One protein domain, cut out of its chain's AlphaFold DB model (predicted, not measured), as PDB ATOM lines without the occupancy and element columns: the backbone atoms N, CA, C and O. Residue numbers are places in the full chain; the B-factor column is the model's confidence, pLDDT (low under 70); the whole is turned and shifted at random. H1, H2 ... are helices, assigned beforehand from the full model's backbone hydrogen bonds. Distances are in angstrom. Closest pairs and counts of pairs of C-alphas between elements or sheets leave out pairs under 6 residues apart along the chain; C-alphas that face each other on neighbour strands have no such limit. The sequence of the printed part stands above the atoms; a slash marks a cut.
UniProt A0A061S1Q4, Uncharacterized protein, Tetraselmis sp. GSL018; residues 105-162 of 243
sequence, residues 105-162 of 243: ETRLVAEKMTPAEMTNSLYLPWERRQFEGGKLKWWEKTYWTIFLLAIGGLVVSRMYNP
ATOM      1  N   GLU A 105      -9.928   4.056 -16.048       54.94
ATOM      2  CA  GLU A 105     -10.407   5.359 -15.569       54.94
ATOM      3  C   GLU A 105     -10.093   6.502 -16.542       54.94
ATOM      4  O   GLU A 105     -10.922   7.389 -16.729       54.94
ATOM      5  N   THR A 106      -8.962   6.467 -17.250       54.28
ATOM      6  CA  THR A 106      -8.619   7.473 -18.275       54.28
ATOM      7  C   THR A 106      -9.586   7.447 -19.463       54.28
ATOM      8  O   THR A 106      -9.945   8.505 -19.988       54.28
ATOM      9  N   ARG A 107     -10.105   6.269 -19.840       54.41
ATOM     10  CA  ARG A 107     -11.182   6.138 -20.839       54.41
ATOM     11  C   ARG A 107     -12.525   6.675 -20.335       54.41
ATOM     12  O   ARG A 107     -13.210   7.361 -21.088       54.41
ATOM     13  N   LEU A 108     -12.871   6.440 -19.069       57.41
ATOM     14  CA  LEU A 108     -14.109   6.955 -18.463       57.41
ATOM     15  C   LEU A 108     -14.060   8.470 -18.182       57.41
ATOM     16  O   LEU A 108     -15.094   9.141 -18.229       57.41
ATOM     17  N   VAL A 109     -12.875   9.035 -17.926       58.41
ATOM     18  CA  VAL A 109     -12.664  10.489 -17.802       58.41
ATOM     19  C   VAL A 109     -12.732  11.170 -19.172       58.41
ATOM     20  O   VAL A 109     -13.328  12.241 -19.282       58.41
ATOM     21  N   ALA A 110     -12.222  10.531 -20.232       58.28
ATOM     22  CA  ALA A 110     -12.395  11.010 -21.604       58.28
ATOM     23  C   ALA A 110     -13.867  10.972 -22.065       58.28
ATOM     24  O   ALA A 110     -14.285  11.833 -22.833       58.28
ATOM     25  N   GLU A 111     -14.668  10.026 -21.566       61.62
ATOM     26  CA  GLU A 111     -16.095   9.909 -21.903       61.62
ATOM     27  C   GLU A 111     -16.977  10.958 -21.198       61.62
ATOM     28  O   GLU A 111     -18.013  11.359 -21.726       61.62
ATOM     29  N   LYS A 112     -16.563  11.456 -20.023       58.91
ATOM     30  CA  LYS A 112     -17.298  12.499 -19.279       58.91
ATOM     31  C   LYS A 112     -16.856  13.926 -19.580       58.91
ATOM     32  O   LYS A 112     -17.541  14.860 -19.160       58.91
ATOM     33  N   MET A 113     -15.748  14.110 -20.294       61.06
ATOM     34  CA  MET A 113     -15.321  15.434 -20.724       61.06
ATOM     35  C   MET A 113     -16.335  15.957 -21.741       61.06
ATOM     36  O   MET A 113     -16.465  15.439 -22.849       61.06
ATOM     37  N   THR A 114     -17.104  16.967 -21.342       68.75
ATOM     38  CA  THR A 114     -18.079  17.579 -22.246       68.75
ATOM     39  C   THR A 114     -17.351  18.081 -23.502       68.75
ATOM     40  O   THR A 114     -16.200  18.514 -23.411       68.75
ATOM     41  N   PRO A 115     -17.980  18.082 -24.688       66.31
ATOM     42  CA  PRO A 115     -17.337  18.587 -25.906       66.31
ATOM     43  C   PRO A 115     -16.837  20.043 -25.765       66.31
ATOM     44  O   PRO A 115     -15.894  20.451 -26.444       66.31
ATOM     45  N   ALA A 116     -17.399  20.816 -24.828       62.19
ATOM     46  CA  ALA A 116     -16.906  22.140 -24.449       62.19
ATOM     47  C   ALA A 116     -15.539  22.105 -23.727       62.19
ATOM     48  O   ALA A 116     -14.714  22.994 -23.916       62.19
ATOM     49  N   GLU A 117     -15.257  21.080 -22.924       67.25
ATOM     50  CA  GLU A 117     -13.968  20.916 -22.242       67.25
ATOM     51  C   GLU A 117     -12.871  20.367 -23.161       67.25
ATOM     52  O   GLU A 117     -11.737  20.841 -23.084       67.25
ATOM     53  N   MET A 118     -13.194  19.451 -24.085       66.75
ATOM     54  CA  MET A 118     -12.222  18.981 -25.089       66.75
ATOM     55  C   MET A 118     -11.789  20.091 -26.049       66.75
ATOM     56  O   MET A 118     -10.634  20.154 -26.463       66.75
ATOM     57  N   THR A 119     -12.695  20.998 -26.404       65.50
ATOM     58  CA  THR A 119     -12.357  22.112 -27.299       65.50
ATOM     59  C   THR A 119     -11.579  23.215 -26.580       65.50
ATOM     60  O   THR A 119     -10.715  23.855 -27.179       65.50
ATOM     61  N   ASN A 120     -11.762  23.368 -25.265       68.44
ATOM     62  CA  ASN A 120     -10.991  24.312 -24.458       68.44
ATOM     63  C   ASN A 120      -9.475  24.051 -24.472       68.44
ATOM     64  O   ASN A 120      -8.722  25.007 -24.310       68.44
ATOM     65  N   SER A 121      -8.987  22.821 -24.671       74.56
ATOM     66  CA  SER A 121      -7.537  22.584 -24.796       74.56
ATOM     67  C   SER A 121      -6.977  22.966 -26.166       74.56
ATOM     68  O   SER A 121      -5.804  23.317 -26.262       74.56
ATOM     69  N   LEU A 122      -7.807  22.905 -27.209       80.88
ATOM     70  CA  LEU A 122      -7.435  23.241 -28.585       80.88
ATOM     71  C   LEU A 122      -7.434  24.752 -28.833       80.88
ATOM     72  O   LEU A 122      -6.634  25.235 -29.630       80.88
ATOM     73  N   TYR A 123      -8.282  25.503 -28.124       81.00
ATOM     74  CA  TYR A 123      -8.316  26.955 -28.245       81.00
ATOM     75  C   TYR A 123      -7.188  27.631 -27.478       81.00
ATOM     76  O   TYR A 123      -6.884  27.328 -26.307       81.00
ATOM     77  N   LEU A 124      -6.621  28.650 -28.120       80.88
ATOM     78  CA  LEU A 124      -5.642  29.503 -27.473       80.88
ATOM     79  C   LEU A 124      -6.301  30.199 -26.262       80.88
ATOM     80  O   LEU A 124      -7.482  30.550 -26.308       80.88
ATOM     81  N   PRO A 125      -5.571  30.434 -25.156       71.94
ATOM     82  CA  PRO A 125      -6.144  31.026 -23.940       71.94
ATOM     83  C   PRO A 125      -6.865  32.373 -24.141       71.94
ATOM     84  O   PRO A 125      -7.685  32.761 -23.311       71.94
ATOM     85  N   TRP A 126      -6.566  33.096 -25.222       74.50
ATOM     86  CA  TRP A 126      -7.231  34.347 -25.583       74.50
ATOM     87  C   TRP A 126      -8.517  34.141 -26.406       74.50
ATOM     88  O   TRP A 126      -9.450  34.922 -26.242       74.50
ATOM     89  N   GLU A 127      -8.619  33.076 -27.211       77.31
ATOM     90  CA  GLU A 127      -9.858  32.701 -27.918       77.31
ATOM     91  C   GLU A 127     -10.942  32.261 -26.934       77.31
ATOM     92  O   GLU A 127     -12.101  32.645 -27.070       77.31
ATOM     93  N   ARG A 128     -10.557  31.543 -25.871       79.38
ATOM     94  CA  ARG A 128     -11.491  31.127 -24.809       79.38
ATOM     95  C   ARG A 128     -12.241  32.307 -24.191       79.38
ATOM     96  O   ARG A 128     -13.447  32.236 -23.978       79.38
ATOM     97  N   ARG A 129     -11.556  33.438 -24.002       73.00
ATOM     98  CA  ARG A 129     -12.163  34.661 -23.451       73.00
ATOM     99  C   ARG A 129     -13.196  35.306 -24.378       73.00
ATOM    100  O   ARG A 129     -14.031  36.065 -23.894       73.00
ATOM    101  N   GLN A 130     -13.151  35.032 -25.683       71.00
ATOM    102  CA  GLN A 130     -14.160  35.531 -26.620       71.00
ATOM    103  C   GLN A 130     -15.467  34.734 -26.533       71.00
ATOM    104  O   GLN A 130     -16.542  35.323 -26.636       71.00
ATOM    105  N   PHE A 131     -15.394  33.424 -26.275       71.81
ATOM    106  CA  PHE A 131     -16.574  32.562 -26.128       71.81
ATOM    107  C   PHE A 131     -17.313  32.757 -24.800       71.81
ATOM    108  O   PHE A 131     -18.521  32.548 -24.731       71.81
ATOM    109  N   GLU A 132     -16.628  33.243 -23.766       77.31
ATOM    110  CA  GLU A 132     -17.230  33.558 -22.463       77.31
ATOM    111  C   GLU A 132     -18.132  34.816 -22.484       77.31
ATOM    112  O   GLU A 132     -18.678  35.212 -21.455       77.31
ATOM    113  N   GLY A 133     -18.318  35.465 -23.642       80.25
ATOM    114  CA  GLY A 133     -19.267  36.577 -23.806       80.25
ATOM    115  C   GLY A 133     -18.844  37.880 -23.116       80.25
ATOM    116  O   GLY A 133     -19.642  38.814 -22.984       80.25
ATOM    117  N   GLY A 134     -17.587  37.979 -22.681       80.81
ATOM    118  CA  GLY A 134     -17.032  39.190 -22.092       80.81
ATOM    119  C   GLY A 134     -16.885  40.304 -23.130       80.81
ATOM    120  O   GLY A 134     -16.282  40.123 -24.186       80.81
ATOM    121  N   LYS A 135     -17.391  41.507 -22.828       83.00
ATOM    122  CA  LYS A 135     -17.085  42.700 -23.634       83.00
ATOM    123  C   LYS A 135     -15.570  42.939 -23.616       83.00
ATOM    124  O   LYS A 135     -15.019  43.256 -22.562       83.00
ATOM    125  N   LEU A 136     -14.915  42.828 -24.778       83.06
ATOM    126  CA  LEU A 136     -13.484  43.123 -24.914       83.06
ATOM    127  C   LEU A 136     -13.163  44.535 -24.417       83.06
ATOM    128  O   LEU A 136     -13.850  45.507 -24.763       83.06
ATOM    129  N   LYS A 137     -12.072  44.658 -23.657       90.56
ATOM    130  CA  LYS A 137     -11.551  45.959 -23.221       90.56
ATOM    131  C   LYS A 137     -11.108  46.769 -24.441       90.56
ATOM    132  O   LYS A 137     -10.580  46.223 -25.404       90.56
ATOM    133  N   TRP A 138     -11.279  48.089 -24.391       95.12
ATOM    134  CA  TRP A 138     -10.914  48.973 -25.505       95.12
ATOM    135  C   TRP A 138      -9.432  48.847 -25.906       95.12
ATOM    136  O   TRP A 138      -9.135  48.728 -27.088       95.12
ATOM    137  N   TRP A 139      -8.522  48.732 -24.933       95.00
ATOM    138  CA  TRP A 139      -7.091  48.507 -25.184       95.00
ATOM    139  C   TRP A 139      -6.778  47.209 -25.932       95.00
ATOM    140  O   TRP A 139      -5.840  47.166 -26.722       95.00
ATOM    141  N   GLU A 140      -7.562  46.157 -25.701       91.38
ATOM    142  CA  GLU A 140      -7.389  44.883 -26.396       91.38
ATOM    143  C   GLU A 140      -7.747  45.025 -27.877       91.38
ATOM    144  O   GLU A 140      -7.024  44.536 -28.738       91.38
ATOM    145  N   LYS A 141      -8.799  45.793 -28.193       93.62
ATOM    146  CA  LYS A 141      -9.133  46.134 -29.584       93.62
ATOM    147  C   LYS A 141      -7.995  46.901 -30.254       93.62
ATOM    148  O   LYS A 141      -7.623  46.570 -31.374       93.62
ATOM    149  N   THR A 142      -7.411  47.875 -29.558       97.25
ATOM    150  CA  THR A 142      -6.261  48.634 -30.066       97.25
ATOM    151  C   THR A 142      -5.068  47.720 -30.352       97.25
ATOM    152  O   THR A 142      -4.477  47.807 -31.426       97.25
ATOM    153  N   TYR A 143      -4.754  46.794 -29.441       94.25
ATOM    154  CA  TYR A 143      -3.700  45.800 -29.654       94.25
ATOM    155  C   TYR A 143      -3.946  44.979 -30.925       94.25
ATOM    156  O   TYR A 143      -3.070  44.916 -31.786       94.25
ATOM    157  N   TRP A 144      -5.154  44.431 -31.091       93.81
ATOM    158  CA  TRP A 144      -5.502  43.641 -32.273       93.81
ATOM    159  C   TRP A 144      -5.400  44.440 -33.570       93.81
ATOM    160  O   TRP A 144      -4.887  43.926 -34.560       93.81
ATOM    161  N   THR A 145      -5.812  45.711 -33.569       96.31
ATOM    162  CA  THR A 145      -5.675  46.558 -34.763       96.31
ATOM    163  C   THR A 145      -4.216  46.787 -35.149       96.31
ATOM    164  O   THR A 145      -3.880  46.664 -36.322       96.31
ATOM    165  N   ILE A 146      -3.335  47.048 -34.177       97.69
ATOM    166  CA  ILE A 146      -1.901  47.239 -34.430       97.69
ATOM    167  C   ILE A 146      -1.262  45.927 -34.895       97.69
ATOM    168  O   ILE A 146      -0.465  45.929 -35.829       97.69
ATOM    169  N   PHE A 147      -1.634  44.806 -34.278       96.31
ATOM    170  CA  PHE A 147      -1.132  43.484 -34.638       96.31
ATOM    171  C   PHE A 147      -1.503  43.103 -36.077       96.31
ATOM    172  O   PHE A 147      -0.632  42.718 -36.856       96.31
ATOM    173  N   LEU A 148      -2.770  43.280 -36.463       97.44
ATOM    174  CA  LEU A 148      -3.221  43.020 -37.833       97.44
ATOM    175  C   LEU A 148      -2.586  43.981 -38.840       97.44
ATOM    176  O   LEU A 148      -2.218  43.556 -39.932       97.44
ATOM    177  N   LEU A 149      -2.392  45.249 -38.467       98.12
ATOM    178  CA  LEU A 149      -1.672  46.215 -39.295       98.12
ATOM    179  C   LEU A 149      -0.213  45.785 -39.515       98.12
ATOM    180  O   LEU A 149       0.288  45.886 -40.630       98.12
ATOM    181  N   ALA A 150       0.459  45.276 -38.480       97.31
ATOM    182  CA  ALA A 150       1.841  44.807 -38.569       97.31
ATOM    183  C   ALA A 150       1.970  43.556 -39.451       97.31
ATOM    184  O   ALA A 150       2.849  43.508 -40.309       97.31
ATOM    185  N   ILE A 151       1.071  42.576 -39.296       97.50
ATOM    186  CA  ILE A 151       1.042  41.385 -40.161       97.50
ATOM    187  C   ILE A 151       0.722  41.779 -41.602       97.50
ATOM    188  O   ILE A 151       1.430  41.364 -42.517       97.50
ATOM    189  N   GLY A 152      -0.301  42.611 -41.811       97.62
ATOM    190  CA  GLY A 152      -0.660  43.109 -43.138       97.62
ATOM    191  C   GLY A 152       0.500  43.859 -43.791       97.62
ATOM    192  O   GLY A 152       0.841  43.587 -44.937       97.62
ATOM    193  N   GLY A 153       1.175  44.729 -43.036       96.56
ATOM    194  CA  GLY A 153       2.374  45.436 -43.480       96.56
ATOM    195  C   GLY A 153       3.525  44.497 -43.835       96.56
ATOM    196  O   GLY A 153       4.199  44.727 -44.834       96.56
ATOM    197  N   LEU A 154       3.723  43.409 -43.085       95.81
ATOM    198  CA  LEU A 154       4.745  42.404 -43.382       95.81
ATOM    199  C   LEU A 154       4.417  41.618 -44.657       95.81
ATOM    200  O   LEU A 154       5.304  41.415 -45.481       95.81
ATOM    201  N   VAL A 155       3.158  41.226 -44.860       95.31
ATOM    202  CA  VAL A 155       2.716  40.539 -46.087       95.31
ATOM    203  C   VAL A 155       2.845  41.461 -47.299       95.31
ATOM    204  O   VAL A 155       3.415  41.061 -48.309       95.31
ATOM    205  N   VAL A 156       2.408  42.715 -47.188       93.81
ATOM    206  CA  VAL A 156       2.571  43.723 -48.247       93.81
ATOM    207  C   VAL A 156       4.057  43.969 -48.514       93.81
ATOM    208  O   VAL A 156       4.491  43.901 -49.658       93.81
ATOM    209  N   SER A 157       4.877  44.161 -47.481       90.75
ATOM    210  CA  SER A 157       6.327  44.325 -47.638       90.75
ATOM    211  C   SER A 157       6.988  43.100 -48.277       90.75
ATOM    212  O   SER A 157       7.949  43.263 -49.023       90.75
ATOM    213  N   ARG A 158       6.484  41.890 -48.007       89.88
ATOM    214  CA  ARG A 158       6.941  40.640 -48.628       89.88
ATOM    215  C   ARG A 158       6.542  40.571 -50.105       89.88
ATOM    216  O   ARG A 158       7.371  40.169 -50.911       89.88
ATOM    217  N   MET A 159       5.311  40.951 -50.452       89.12
ATOM    218  CA  MET A 159       4.783  40.878 -51.824       89.12
ATOM    219  C   MET A 159       5.336  41.979 -52.736       89.12
ATOM    220  O   MET A 159       5.609  41.726 -53.903       89.12
ATOM    221  N   TYR A 160       5.523  43.187 -52.207       84.31
ATOM    222  CA  TYR A 160       5.951  44.358 -52.975       84.31
ATOM    223  C   TYR A 160       7.451  44.636 -52.891       84.31
ATOM    224  O   TYR A 160       7.859  45.718 -53.294       84.31
ATOM    225  N   ASN A 161       8.279  43.715 -52.383       77.12
ATOM    226  CA  ASN A 161       9.735  43.876 -52.423       77.12
ATOM    227  C   ASN A 161      10.245  43.521 -53.837       77.12
ATOM    228  O   ASN A 161      10.454  42.341 -54.123       77.12
ATOM    229  N   PRO A 162      10.447  44.497 -54.747       63.50
ATOM    230  CA  PRO A 162      10.712  44.213 -56.162       63.50
ATOM    231  C   PRO A 162      12.131  43.658 -56.362       63.50
ATOM    232  O   PRO A 162      12.406  42.936 -57.315       63.50
TER     233      PRO A 162
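What this domain is: This is residues 105 to 162 of the 243 residues of an uncharacterized protein of Tetraselmis sp. GSL018 (UniProt A0A061S1Q4). One long straight helix, H4, stands free as one arm of a wide, open V, and a string of three short helices, H1, H2 and H3, makes the other arm, with residues 132 to 137 at the bend between H3 and H4. No helix touches another, H2 and H3 alone come near each other, and the printed part has no packed core. The printed part has 58 residues with four named helices, in the order H1, H2, H3, H4, and no named strand; the class is all helix. The whole is extended, with a radius of gyration of the C-alphas of 18.6 A, and flat, spanning 59 by 31 by 11 A.

Where its parts are: The longest helix, H4, covers residues 138 to 159 and measures 31.7 A from first to last C-alpha. It begins at C-alpha 138, at (-10.914, 48.973, -25.505), and ends at C-alpha 159, at (4.783, 40.878, -51.824). Before it along the chain comes H3, residues 125 to 131, 10.8 A long. H2 covers residues 115 to 122 and is 11.3 A long. H1 covers residues 105 to 112 and is 10.6 A long; its C-alpha 105 is at (-10.407, 5.359, -15.569).

How they stand to each other: H4 is apart from H1, H2 and H3. H3 and H2 are close but not clearly touching, with 1 pair of C-alphas within 8 A; the closest C-alphas are those of Asn 120 and Arg 128, 6.8 A apart. These two helices run opposite ways at a steep tilt of 36 degrees, only just past shallow, and their centres are 11.6 A apart. H1 is apart from H2 and from H3. In H1 and H4 every O i to N i+4 pair is within hydrogen-bond range. In H2 it is 2 of 4 pairs, and in H3 it is 1 of 3, beside 3 of 4 O i to N i+3 pairs.

The domain as a whole: The C-alphas of Glu 105 and Pro 162, the first and last printed residues, are the two farthest apart, at 60.0 A. The printed part has no cut. The links from H1 to H2 and from H2 to H3 are tight, with 2 residues each, and the link from H3 to H4 is short, with 6 residues. Residues 129 to 162 stand free, of which 129 to 131 belong to H3 and 138 to 159 to H4. The mean pLDDT of the printed part is 79.8; it is 95 in H4 and 57 in H1. The pLDDT is under 70 at 17 residues, namely residues 105 to 120 and residue 162.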